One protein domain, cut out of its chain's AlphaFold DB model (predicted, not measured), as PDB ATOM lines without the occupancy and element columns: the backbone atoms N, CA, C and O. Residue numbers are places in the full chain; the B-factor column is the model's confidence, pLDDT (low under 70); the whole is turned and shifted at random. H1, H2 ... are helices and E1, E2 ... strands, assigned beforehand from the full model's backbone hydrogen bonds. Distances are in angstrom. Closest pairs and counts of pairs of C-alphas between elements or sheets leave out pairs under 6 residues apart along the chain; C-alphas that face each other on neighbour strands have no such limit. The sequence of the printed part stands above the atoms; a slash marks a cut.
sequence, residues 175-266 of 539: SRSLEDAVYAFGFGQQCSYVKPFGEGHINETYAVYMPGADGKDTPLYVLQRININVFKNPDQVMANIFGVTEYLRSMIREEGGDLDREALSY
ATOM      1  N   SER A 175     158.924 182.922  19.610       89.50
ATOM      2  CA  SER A 175     160.016 182.481  20.473       89.50
ATOM      3  C   SER A 175     160.106 180.959  20.549       89.50
ATOM      4  O   SER A 175     159.125 180.230  20.376       89.50
ATOM      5  N   ARG A 176     161.320 180.461  20.817       86.19
ATOM      6  CA  ARG A 176     161.566 179.023  20.971       86.19
ATOM      7  C   ARG A 176     160.855 178.450  22.200       86.19
ATOM      8  O   ARG A 176     160.319 177.353  22.104       86.19
ATOM      9  N   SER A 177     160.800 179.201  23.298       92.12
ATOM     10  CA  SER A 177     160.101 178.814  24.529       92.12
ATOM     11  C   SER A 177     158.598 178.629  24.310       92.12
ATOM     12  O   SER A 177     158.047 177.602  24.701       92.12
ATOM     13  N   LEU A 178     157.946 179.559  23.601       94.31
ATOM     14  CA  LEU A 178     156.535 179.423  23.234       94.31
ATOM     15  C   LEU A 178     156.305 178.210  22.316       94.31
ATOM     16  O   LEU A 178     155.340 177.469  22.496       94.31
ATOM     17  N   GLU A 179     157.211 177.960  21.364       92.31
ATOM     18  CA  GLU A 179     157.160 176.755  20.528       92.31
ATOM     19  C   GLU A 179     157.285 175.477  21.372       92.31
ATOM     20  O   GLU A 179     156.494 174.549  21.214       92.31
ATOM     21  N   ASP A 180     158.266 175.422  22.279       91.56
ATOM     22  CA  ASP A 180     158.484 174.293  23.186       91.56
ATOM     23  C   ASP A 180     157.222 174.003  24.015       91.56
ATOM     24  O   ASP A 180     156.759 172.860  24.031       91.56
ATOM     25  N   ALA A 181     156.604 175.036  24.593       95.44
ATOM     26  CA  ALA A 181     155.381 174.914  25.376       95.44
ATOM     27  C   ALA A 181     154.199 174.379  24.545       95.44
ATOM     28  O   ALA A 181     153.564 173.395  24.931       95.44
ATOM     29  N   VAL A 182     153.934 174.938  23.357       95.38
ATOM     30  CA  VAL A 182     152.850 174.467  22.467       95.38
ATOM     31  C   VAL A 182     153.024 172.987  22.089       95.38
ATOM     32  O   VAL A 182     152.046 172.236  21.991       95.38
ATOM     33  N   TYR A 183     154.264 172.528  21.893       92.31
ATOM     34  CA  TYR A 183     154.548 171.119  21.614       92.31
ATOM     35  C   TYR A 183     154.448 170.225  22.856       92.31
ATOM     36  O   TYR A 183     153.958 169.098  22.726       92.31
ATOM     37  N   ALA A 184     154.851 170.713  24.032       93.62
ATOM     38  CA  ALA A 184     154.778 169.986  25.299       93.62
ATOM     39  C   ALA A 184     153.332 169.654  25.706       93.62
ATOM     40  O   ALA A 184     153.048 168.527  26.116       93.62
ATOM     41  N   PHE A 185     152.397 170.587  25.492       95.69
ATOM     42  CA  PHE A 185     150.952 170.354  25.672       95.69
ATOM     43  C   PHE A 185     150.297 169.628  24.493       95.69
ATOM     44  O   PHE A 185     149.136 169.238  24.540       95.69
ATOM     45  N   GLY A 186     151.064 169.373  23.435       92.50
ATOM     46  CA  GLY A 186     150.680 168.450  22.386       92.50
ATOM     47  C   GLY A 186     149.991 169.044  21.173       92.50
ATOM     48  O   GLY A 186     149.648 168.291  20.260       92.50
ATOM     49  N   PHE A 187     149.876 170.364  21.107       92.62
ATOM     50  CA  PHE A 187     149.145 171.056  20.053       92.62
ATOM     51  C   PHE A 187     149.985 171.316  18.801       92.62
ATOM     52  O   PHE A 187     149.426 171.601  17.748       92.62
ATOM     53  N   GLY A 188     151.313 171.178  18.874       88.12
ATOM     54  CA  GLY A 188     152.236 171.621  17.822       88.12
ATOM     55  C   GLY A 188     151.942 171.141  16.390       88.12
ATOM     56  O   GLY A 188     152.177 171.872  15.433       88.12
ATOM     57  N   GLN A 189     151.370 169.943  16.225       84.94
ATOM     58  CA  GLN A 189     151.037 169.400  14.899       84.94
ATOM     59  C   GLN A 189     149.706 169.905  14.328       84.94
ATOM     60  O   GLN A 189     149.484 169.774  13.125       84.94
ATOM     61  N   GLN A 190     148.822 170.463  15.158       90.06
ATOM     62  CA  GLN A 190     147.448 170.829  14.786       90.06
ATOM     63  C   GLN A 190     147.154 172.324  14.975       90.06
ATOM     64  O   GLN A 190     146.369 172.866  14.208       90.06
ATOM     65  N   CYS A 191     147.814 172.998  15.920       94.25
ATOM     66  CA  CYS A 191     147.590 174.399  16.287       94.25
ATOM     67  C   CYS A 191     147.756 175.350  15.105       94.25
ATOM     68  O   CYS A 191     148.873 175.537  14.627       94.25
ATOM     69  N   SER A 192     146.664 175.964  14.653       94.62
ATOM     70  CA  SER A 192     146.652 176.886  13.516       94.62
ATOM     71  C   SER A 192     147.572 178.082  13.768       94.62
ATOM     72  O   SER A 192     148.510 178.306  12.999       94.62
ATOM     73  N   TYR A 193     147.358 178.788  14.879       96.12
ATOM     74  CA  TYR A 193     148.175 179.919  15.315       96.12
ATOM     75  C   TYR A 193     148.010 180.192  16.816       96.12
ATOM     76  O   TYR A 193     147.097 179.683  17.470       96.12
ATOM     77  N   VAL A 194     148.887 181.028  17.364       97.12
ATOM     78  CA  VAL A 194     148.786 181.586  18.721       97.12
ATOM     79  C   VAL A 194     148.800 183.104  18.652       97.12
ATOM     80  O   VAL A 194     149.356 183.688  17.727       97.12
ATOM     81  N   LYS A 195     148.194 183.770  19.633       95.38
ATOM     82  CA  LYS A 195     148.291 185.230  19.770       95.38
ATOM     83  C   LYS A 195     148.284 185.648  21.241       95.38
ATOM     84  O   LYS A 195     147.656 184.943  22.035       95.38
ATOM     85  N   PRO A 196     148.911 186.782  21.604       94.56
ATOM     86  CA  PRO A 196     148.748 187.369  22.931       94.56
ATOM     87  C   PRO A 196     147.264 187.533  23.282       94.56
ATOM     88  O   PRO A 196     146.452 187.888  22.421       94.56
ATOM     89  N   PHE A 197     146.905 187.237  24.529       90.19
ATOM     90  CA  PHE A 197     145.518 187.193  24.978       90.19
ATOM     91  C   PHE A 197     145.351 187.767  26.386       90.19
ATOM     92  O   PHE A 197     146.129 187.454  27.282       90.19
ATOM     93  N   GLY A 198     144.290 188.554  26.576       80.31
ATOM     94  CA  GLY A 198     143.939 189.169  27.856       80.31
ATOM     95  C   GLY A 198     144.715 190.451  28.177       80.31
ATOM     96  O   GLY A 198     145.627 190.852  27.456       80.31
ATOM     97  N   GLU A 199     144.324 191.089  29.280       71.12
ATOM     98  CA  GLU A 199     144.920 192.334  29.802       71.12
ATOM     99  C   GLU A 199     145.705 192.110  31.110       71.12
ATOM    100  O   GLU A 199     146.188 193.057  31.732       71.12
ATOM    101  N   GLY A 200     145.866 190.845  31.521       68.94
ATOM    102  CA  GLY A 200     146.523 190.451  32.766       68.94
ATOM    103  C   GLY A 200     147.933 191.030  32.915       68.94
ATOM    104  O   GLY A 200     148.703 191.146  31.959       68.94
ATOM    105  N   HIS A 201     148.286 191.422  34.139       68.25
ATOM    106  CA  HIS A 201     149.534 192.144  34.402       68.25
ATOM    107  C   HIS A 201     150.681 191.266  34.915       68.25
ATOM    108  O   HIS A 201     151.835 191.706  34.822       68.25
ATOM    109  N   ILE A 202     150.379 190.069  35.432       79.44
ATOM    110  CA  ILE A 202     151.344 189.191  36.110       79.44
ATOM    111  C   ILE A 202     151.957 188.184  35.136       79.44
ATOM    112  O   ILE A 202     153.161 188.254  34.881       79.44
ATOM    113  N   ASN A 203     151.139 187.280  34.591       86.50
ATOM    114  CA  ASN A 203     151.568 186.222  33.675       86.50
ATOM    115  C   ASN A 203     151.486 186.669  32.217       86.50
ATOM    116  O   ASN A 203     150.629 187.468  31.839       86.50
ATOM    117  N   GLU A 204     152.334 186.094  31.375       90.88
ATOM    118  CA  GLU A 204     152.218 186.264  29.930       90.88
ATOM    119  C   GLU A 204     151.257 185.215  29.376       90.88
ATOM    120  O   GLU A 204     151.425 184.021  29.626       90.88
ATOM    121  N   THR A 205     150.228 185.663  28.658       94.31
ATOM    122  CA  THR A 205     149.076 184.833  28.296       94.31
ATOM    123  C   THR A 205     148.859 184.832  26.786       94.31
ATOM    124  O   THR A 205     148.866 185.880  26.140       94.31
ATOM    125  N   TYR A 206     148.629 183.646  26.228       96.38
ATOM    126  CA  TYR A 206     148.392 183.413  24.808       96.38
ATOM    127  C   TYR A 206     147.122 182.590  24.602       96.38
ATOM    128  O   TYR A 206     146.884 181.615  25.311       96.38
ATOM    129  N   ALA A 207     146.330 182.936  23.592       96.62
ATOM    130  CA  ALA A 207     145.237 182.096  23.111       96.62
ATOM    131  C   ALA A 207     145.751 181.179  21.997       96.62
ATOM    132  O   ALA A 207     146.328 181.659  21.017       96.62
ATOM    133  N   VAL A 208     145.518 179.876  22.141       97.31
ATOM    134  CA  VAL A 208     145.887 178.833  21.178       97.31
ATOM    135  C   VAL A 208     144.682 178.522  20.299       97.31
ATOM    136  O   VAL A 208     143.658 178.017  20.776       97.31
ATOM    137  N   TYR A 209     144.812 178.818  19.008       97.25
ATOM    138  CA  TYR A 209     143.778 178.573  18.015       97.25
ATOM    139  C   TYR A 209     143.971 177.214  17.353       97.25
ATOM    140  O   TYR A 209     145.075 176.847  16.938       97.25
ATOM    141  N   MET A 210     142.874 176.473  17.253       95.62
ATOM    142  CA  MET A 210     142.817 175.136  16.675       95.62
ATOM    143  C   MET A 210     141.831 175.125  15.503       95.62
ATOM    144  O   MET A 210     140.865 175.892  15.524       95.62
ATOM    145  N   PRO A 211     142.031 174.253  14.501       93.19
ATOM    146  CA  PRO A 211     141.107 174.137  13.382       93.19
ATOM    147  C   PRO A 211     139.752 173.603  13.860       93.19
ATOM    148  O   PRO A 211     139.661 172.491  14.383       93.19
ATOM    149  N   GLY A 212     138.696 174.395  13.678       86.94
ATOM    150  CA  GLY A 212     137.323 174.010  13.985       86.94
ATOM    151  C   GLY A 212     136.723 173.073  12.937       86.94
ATOM    152  O   GLY A 212     137.139 173.033  11.776       86.94
ATOM    153  N   ALA A 213     135.695 172.320  13.339       82.50
ATOM    154  CA  ALA A 213     134.982 171.393  12.455       82.50
ATOM    155  C   ALA A 213     134.237 172.099  11.302       82.50
ATOM    156  O   ALA A 213     133.974 171.489  10.268       82.50
ATOM    157  N   ASP A 214     133.916 173.383  11.465       85.69
ATOM    158  CA  ASP A 214     133.301 174.252  10.457       85.69
ATOM    159  C   ASP A 214     134.331 174.912   9.515       85.69
ATOM    160  O   ASP A 214     133.972 175.740   8.675       85.69
ATOM    161  N   GLY A 215     135.611 174.548   9.649       84.88
ATOM    162  CA  GLY A 215     136.720 175.108   8.883       84.88
ATOM    163  C   GLY A 215     137.194 176.477   9.373       84.88
ATOM    164  O   GLY A 215     138.038 177.079   8.709       84.88
ATOM    165  N   LYS A 216     136.678 176.985  10.501       90.19
ATOM    166  CA  LYS A 216     137.163 178.217  11.131       90.19
ATOM    167  C   LYS A 216     138.046 177.891  12.321       90.19
ATOM    168  O   LYS A 216     137.714 177.043  13.141       90.19
ATOM    169  N   ASP A 217     139.153 178.608  12.444       93.44
ATOM    170  CA  ASP A 217     140.008 178.487  13.616       93.44
ATOM    171  C   ASP A 217     139.332 179.113  14.840       93.44
ATOM    172  O   ASP A 217     138.921 180.278  14.807       93.44
ATOM    173  N   THR A 218     139.254 178.360  15.935       93.44
ATOM    174  CA  THR A 218     138.658 178.811  17.198       93.44
ATOM    175  C   THR A 218     139.664 178.712  18.342       93.44
ATOM    176  O   THR A 218     140.525 177.826  18.338       93.44
ATOM    177  N   PRO A 219     139.602 179.626  19.327       94.56
ATOM    178  CA  PRO A 219     140.419 179.499  20.519       94.56
ATOM    179  C   PRO A 219     139.879 178.331  21.344       94.56
ATOM    180  O   PRO A 219     138.708 178.327  21.716       94.56
ATOM    181  N   LEU A 220     140.726 177.340  21.611       95.06
ATOM    182  CA  LEU A 220     140.362 176.196  22.459       95.06
ATOM    183  C   LEU A 220     141.160 176.146  23.753       95.06
ATOM    184  O   LEU A 220     140.699 175.554  24.728       95.06
ATOM    185  N   TYR A 221     142.333 176.776  23.778       96.81
ATOM    186  CA  TYR A 221     143.209 176.746  24.938       96.81
ATOM    187  C   TYR A 221     143.791 178.118  25.235       96.81
ATOM    188  O   TYR A 221     143.991 178.943  24.338       96.81
ATOM    189  N   VAL A 222     144.109 178.329  26.503       96.44
ATOM    190  CA  VAL A 222     144.914 179.444  26.982       96.44
ATOM    191  C   VAL A 222     146.227 178.862  27.492       96.44
ATOM    192  O   VAL A 222     146.247 177.921  28.283       96.44
ATOM    193  N   LEU A 223     147.337 179.392  26.992       97.19
ATOM    194  CA  LEU A 223     148.689 179.014  27.379       97.19
ATOM    195  C   LEU A 223     149.312 180.186  28.134       97.19
ATOM    196  O   LEU A 223     149.260 181.321  27.661       97.19
ATOM    197  N   GLN A 224     149.887 179.924  29.303       97.12
ATOM    198  CA  GLN A 224     150.441 180.968  30.161       97.12
ATOM    199  C   GLN A 224     151.854 180.629  30.603       97.12
ATOM    200  O   GLN A 224     152.102 179.514  31.061       97.12
ATOM    201  N   ARG A 225     152.750 181.613  30.534       96.19
ATOM    202  CA  ARG A 225     154.043 181.575  31.220       96.19
ATOM    203  C   ARG A 225     153.882 182.195  32.605       96.19
ATOM    204  O   ARG A 225     153.521 183.371  32.711       96.19
ATOM    205  N   ILE A 226     154.129 181.404  33.649       94.62
ATOM    206  CA  ILE A 226     153.962 181.832  35.043       94.62
ATOM    207  C   ILE A 226     155.122 182.754  35.428       94.62
ATOM    208  O   ILE A 226     156.289 182.479  35.143       94.62
ATOM    209  N   ASN A 227     154.811 183.862  36.096       90.38
ATOM    210  CA  ASN A 227     155.808 184.841  36.501       90.38
ATOM    211  C   ASN A 227     156.579 184.405  37.758       90.38
ATOM    212  O   ASN A 227     156.149 184.654  38.887       90.38
ATOM    213  N   ILE A 228     157.775 183.846  37.570       90.88
ATOM    214  CA  ILE A 228     158.648 183.388  38.667       90.88
ATOM    215  C   ILE A 228     159.212 184.518  39.548       90.88
ATOM    216  O   ILE A 228     159.806 184.278  40.607       90.88
ATOM    217  N   ASN A 229     159.059 185.785  39.143       86.94
ATOM    218  CA  ASN A 229     159.428 186.901  40.011       86.94
ATOM    219  C   ASN A 229     158.434 187.061  41.163       86.94
ATOM    220  O   ASN A 229     158.865 187.423  42.260       86.94
ATOM    221  N   VAL A 230     157.165 186.726  40.921       86.25
ATOM    222  CA  VAL A 230     156.081 186.738  41.909       86.25
ATOM    223  C   VAL A 230     155.936 185.355  42.548       86.25
ATOM    224  O   VAL A 230     156.059 185.229  43.764       86.25
ATOM    225  N   PHE A 231     155.780 184.312  41.732       91.62
ATOM    226  CA  PHE A 231     155.532 182.943  42.181       91.62
ATOM    227  C   PHE A 231     156.819 182.121  42.194       91.62
ATOM    228  O   PHE A 231     157.227 181.546  41.188       91.62
ATOM    229  N   LYS A 232     157.484 182.079  43.351       92.69
ATOM    230  CA  LYS A 232     158.804 181.439  43.498       92.69
ATOM    231  C   LYS A 232     158.778 179.916  43.389       92.69
ATOM    232  O   LYS A 232     159.791 179.341  43.008       92.69
ATOM    233  N   ASN A 233     157.640 179.300  43.702       95.62
ATOM    234  CA  ASN A 233     157.442 177.851  43.698       95.62
ATOM    235  C   ASN A 233     156.267 177.504  42.760       95.62
ATOM    236  O   ASN A 233     155.133 177.350  43.224       95.62
ATOM    237  N   PRO A 234     156.479 177.469  41.430       94.56
ATOM    238  CA  PRO A 234     155.404 177.214  40.467       94.56
ATOM    239  C   PRO A 234     154.774 175.823  40.628       94.56
ATOM    240  O   PRO A 234     153.589 175.651  40.357       94.56
ATOM    241  N   ASP A 235     155.528 174.846  41.123       95.56
ATOM    242  CA  ASP A 235     155.042 173.518  41.491       95.56
ATOM    243  C   ASP A 235     153.953 173.579  42.574       95.56
ATOM    244  O   ASP A 235     152.916 172.932  42.432       95.56
ATOM    245  N   GLN A 236     154.143 174.408  43.606       97.19
ATOM    246  CA  GLN A 236     153.168 174.616  44.682       97.19
ATOM    247  C   GLN A 236     151.918 175.346  44.184       97.19
ATOM    248  O   GLN A 236     150.804 174.945  44.518       97.19
ATOM    249  N   VAL A 237     152.091 176.367  43.333       96.88
ATOM    250  CA  VAL A 237     150.968 177.059  42.672       96.88
ATOM    251  C   VAL A 237     150.129 176.060  41.883       96.88
ATOM    252  O   VAL A 237     148.914 175.990  42.051       96.88
ATOM    253  N   MET A 238     150.772 175.235  41.055       97.19
ATOM    254  CA  MET A 238     150.057 174.247  40.254       97.19
ATOM    255  C   MET A 238     149.434 173.139  41.108       97.19
ATOM    256  O   MET A 238     148.355 172.666  40.762       97.19
ATOM    257  N   ALA A 239     150.058 172.738  42.220       97.25
ATOM    258  CA  ALA A 239     149.470 171.778  43.154       97.25
ATOM    259  C   ALA A 239     148.162 172.309  43.767       97.25
ATOM    260  O   ALA A 239     147.160 171.595  43.751       97.25
ATOM    261  N   ASN A 240     148.149 173.566  44.223       97.94
ATOM    262  CA  ASN A 240     146.939 174.216  44.733       97.94
ATOM    263  C   ASN A 240     145.850 174.300  43.656       97.94
ATOM    264  O   ASN A 240     144.715 173.889  43.890       97.94
ATOM    265  N   ILE A 241     146.208 174.786  42.463       96.81
ATOM    266  CA  ILE A 241     145.278 174.954  41.341       96.81
ATOM    267  C   ILE A 241     144.636 173.623  40.949       96.81
ATOM    268  O   ILE A 241     143.411 173.548  40.845       96.81
ATOM    269  N   PHE A 242     145.426 172.568  40.728       96.38
ATOM    270  CA  PHE A 242     144.875 171.263  40.356       96.38
ATOM    271  C   PHE A 242     144.012 170.689  41.483       96.38
ATOM    272  O   PHE A 242     142.907 170.237  41.206       96.38
ATOM    273  N   GLY A 243     144.464 170.765  42.740       96.00
ATOM    274  CA  GLY A 243     143.699 170.256  43.882       96.00
ATOM    275  C   GLY A 243     142.329 170.920  44.012       96.00
ATOM    276  O   GLY A 243     141.311 170.233  44.110       96.00
ATOM    277  N   VAL A 244     142.283 172.252  43.927       96.50
ATOM    278  CA  VAL A 244     141.027 173.000  44.034       96.50
ATOM    279  C   VAL A 244     140.146 172.817  42.803       96.50
ATOM    280  O   VAL A 244     138.956 172.549  42.944       96.50
ATOM    281  N   THR A 245     140.693 172.920  41.591       95.56
ATOM    282  CA  THR A 245     139.869 172.791  40.376       95.56
ATOM    283  C   THR A 245     139.311 171.381  40.204       95.56
ATOM    284  O   THR A 245     138.155 171.237  39.816       95.56
ATOM    285  N   GLU A 246     140.058 170.327  40.543       94.31
ATOM    286  CA  GLU A 246     139.537 168.954  40.520       94.31
ATOM    287  C   GLU A 246     138.409 168.756  41.545       94.31
ATOM    288  O   GLU A 246     137.401 168.121  41.223       94.31
ATOM    289  N   TYR A 247     138.533 169.355  42.734       95.62
ATOM    290  CA  TYR A 247     137.497 169.318  43.764       95.62
ATOM    291  C   TYR A 247     136.233 170.099  43.362       95.62
ATOM    292  O   TYR A 247     135.123 169.564  43.429       95.62
ATOM    293  N   LEU A 248     136.375 171.324  42.846       94.75
ATOM    294  CA  LEU A 248     135.247 172.101  42.314       94.75
ATOM    295  C   LEU A 248     134.527 171.339  41.196       94.75
ATOM    296  O   LEU A 248     133.302 171.270  41.169       94.75
ATOM    297  N   ARG A 249     135.282 170.678  40.311       94.00
ATOM    298  CA  ARG A 249     134.714 169.838  39.248       94.00
ATOM    299  C   ARG A 249     133.945 168.630  39.780       94.00
ATOM    300  O   ARG A 249     133.031 168.172  39.097       94.00
ATOM    301  N   SER A 250     134.296 168.065  40.939       93.38
ATOM    302  CA  SER A 250     133.436 167.048  41.564       93.38
ATOM    303  C   SER A 250     132.117 167.639  42.050       93.38
ATOM    304  O   SER A 250     131.081 167.067  41.726       93.38
ATOM    305  N   MET A 251     132.147 168.803  42.706       92.88
ATOM    306  CA  MET A 251     130.943 169.472  43.214       92.88
ATOM    307  C   MET A 251     129.985 169.860  42.082       92.88
ATOM    308  O   MET A 251     128.836 169.428  42.070       92.88
ATOM    309  N   ILE A 252     130.487 170.554  41.057       92.75
ATOM    310  CA  ILE A 252     129.691 170.977  39.890       92.75
ATOM    311  C   ILE A 252     129.060 169.767  39.188       92.75
ATOM    312  O   ILE A 252     127.913 169.813  38.749       92.75
ATOM    313  N   ARG A 253     129.780 168.637  39.101       93.44
ATOM    314  CA  ARG A 253     129.235 167.405  38.509       93.44
ATOM    315  C   ARG A 253     128.067 166.849  39.322       93.44
ATOM    316  O   ARG A 253     127.114 166.353  38.727       93.44
ATOM    317  N   GLU A 254     128.161 166.877  40.647       92.44
ATOM    318  CA  GLU A 254     127.095 166.412  41.542       92.44
ATOM    319  C   GLU A 254     125.862 167.322  41.482       92.44
ATOM    320  O   GLU A 254     124.735 166.831  41.515       92.44
ATOM    321  N   GLU A 255     126.077 168.625  41.300       91.19
ATOM    322  CA  GLU A 255     125.031 169.637  41.107       91.19
ATOM    323  C   GLU A 255     124.415 169.604  39.693       91.19
ATOM    324  O   GLU A 255     123.346 170.169  39.463       91.19
ATOM    325  N   GLY A 256     125.041 168.886  38.754       91.94
ATOM    326  CA  GLY A 256     124.584 168.754  37.368       91.94
ATOM    327  C   GLY A 256     124.939 169.944  36.471       91.94
ATOM    328  O   GLY A 256     124.278 170.131  35.448       91.94
ATOM    329  N   GLY A 257     125.952 170.728  36.846       91.00
ATOM    330  CA  GLY A 257     126.442 171.885  36.098       91.00
ATOM    331  C   GLY A 257     127.356 171.541  34.913       91.00
ATOM    332  O   GLY A 257     127.733 170.387  34.670       91.00
ATOM    333  N   ASP A 258     127.723 172.574  34.161       91.88
ATOM    334  CA  ASP A 258     128.608 172.532  33.002       91.88
ATOM    335  C   ASP A 258     130.078 172.674  33.419       91.88
ATOM    336  O   ASP A 258     130.613 173.764  33.626       91.88
ATOM    337  N   LEU A 259     130.771 171.538  33.483       89.69
ATOM    338  CA  LEU A 259     132.179 171.464  33.873       89.69
ATOM    339  C   LEU A 259     133.130 172.255  32.969       89.69
ATOM    340  O   LEU A 259     134.223 172.600  33.417       89.69
ATOM    341  N   ASP A 260     132.772 172.502  31.711       88.75
ATOM    342  CA  ASP A 260     133.652 173.197  30.770       88.75
ATOM    343  C   ASP A 260     133.494 174.724  30.862       88.75
ATOM    344  O   ASP A 260     134.281 175.467  30.268       88.75
ATOM    345  N   ARG A 261     132.505 175.200  31.635       92.06
ATOM    346  CA  ARG A 261     132.209 176.628  31.811       92.06
ATOM    347  C   ARG A 261     132.240 177.097  33.262       92.06
ATOM    348  O   ARG A 261     132.646 178.232  33.498       92.06
ATOM    349  N   GLU A 262     131.868 176.240  34.210       92.00
ATOM    350  CA  GLU A 262     131.716 176.591  35.629       92.00
ATOM    351  C   GLU A 262     132.995 176.406  36.464       92.00
ATOM    352  O   GLU A 262     133.103 176.922  37.574       92.00
ATOM    353  N   ALA A 263     134.019 175.737  35.927       92.38
ATOM    354  CA  ALA A 263     135.341 175.662  36.547       92.38
ATOM    355  C   ALA A 263     136.462 175.693  35.509       92.38
ATOM    356  O   ALA A 263     136.365 175.099  34.431       92.38
ATOM    357  N   LEU A 264     137.586 176.322  35.868       93.12
ATOM    358  CA  LEU A 264     138.776 176.269  35.030       93.12
ATOM    359  C   LEU A 264     139.291 174.833  34.902       93.12
ATOM    360  O   LEU A 264     139.440 174.104  35.883       93.12
ATOM    361  N   SER A 265     139.606 174.451  33.669       92.19
ATOM    362  CA  SER A 265     140.075 173.110  33.334       92.19
ATOM    363  C   SER A 265     141.528 173.159  32.884       92.19
ATOM    364  O   SER A 265     141.812 173.499  31.735       92.19
ATOM    365  N   TYR A 266     142.447 172.830  33.792       95.00
ATOM    366  CA  TYR A 266     143.880 172.786  33.505       95.00
ATOM    367  C   TYR A 266     144.276 171.491  32.796       95.00
ATOM    368  O   TYR A 266     143.761 170.408  33.078       95.00
TER     369      TYR A 266
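What this domain is: This is residues 175 to 266 of the 539 residues of the protein "Phosphotransferase" of Dorea sp. BIOML-A1 (UniProt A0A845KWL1). A three-stranded antiparallel sheet has short helix H1 across one face, while long helix H2 is set off from it, and residues 256 to 266 fold back into the gap. The 92 printed residues run H1, E1, E2, E3, H2, mixed helices and strands, with sheet order E1, E2, E3. The whole is only just loose, close to compact: radius of gyration of the C-alphas 15.2 A, spans 40 by 37 by 25 A.

Where its parts are: Find C-alpha 176 at (161.566, 179.023, 20.971), where H1, residues 176 to 184, begins. Next come E1, 193 to 196, E2, 204 to 211, 23.3 A, and E3, 217 to 225, 22.7 A, which bends by 59 degrees at residue 220. H2, 234 to 255, runs 31.3 A to C-alpha 255 at (125.031, 169.637, 41.107).

How they stand to each other: E1, E2 and E3 form a meander, each the antiparallel neighbour of the one before; look at N 207 and O 195, 2.9 A, and N 206 and O 223, 2.8 A. H1 is on the sheet, height 9.5 A, its closest C-alphas to E3 being Val 182 and Leu 223, 7.9 A. H2 is not on it. In both helices every O i to N i+4 pair is within hydrogen-bond range.

The domain as a whole: The printed part has no cut and no long link; pLDDT is under 70 at residues 200 to 201.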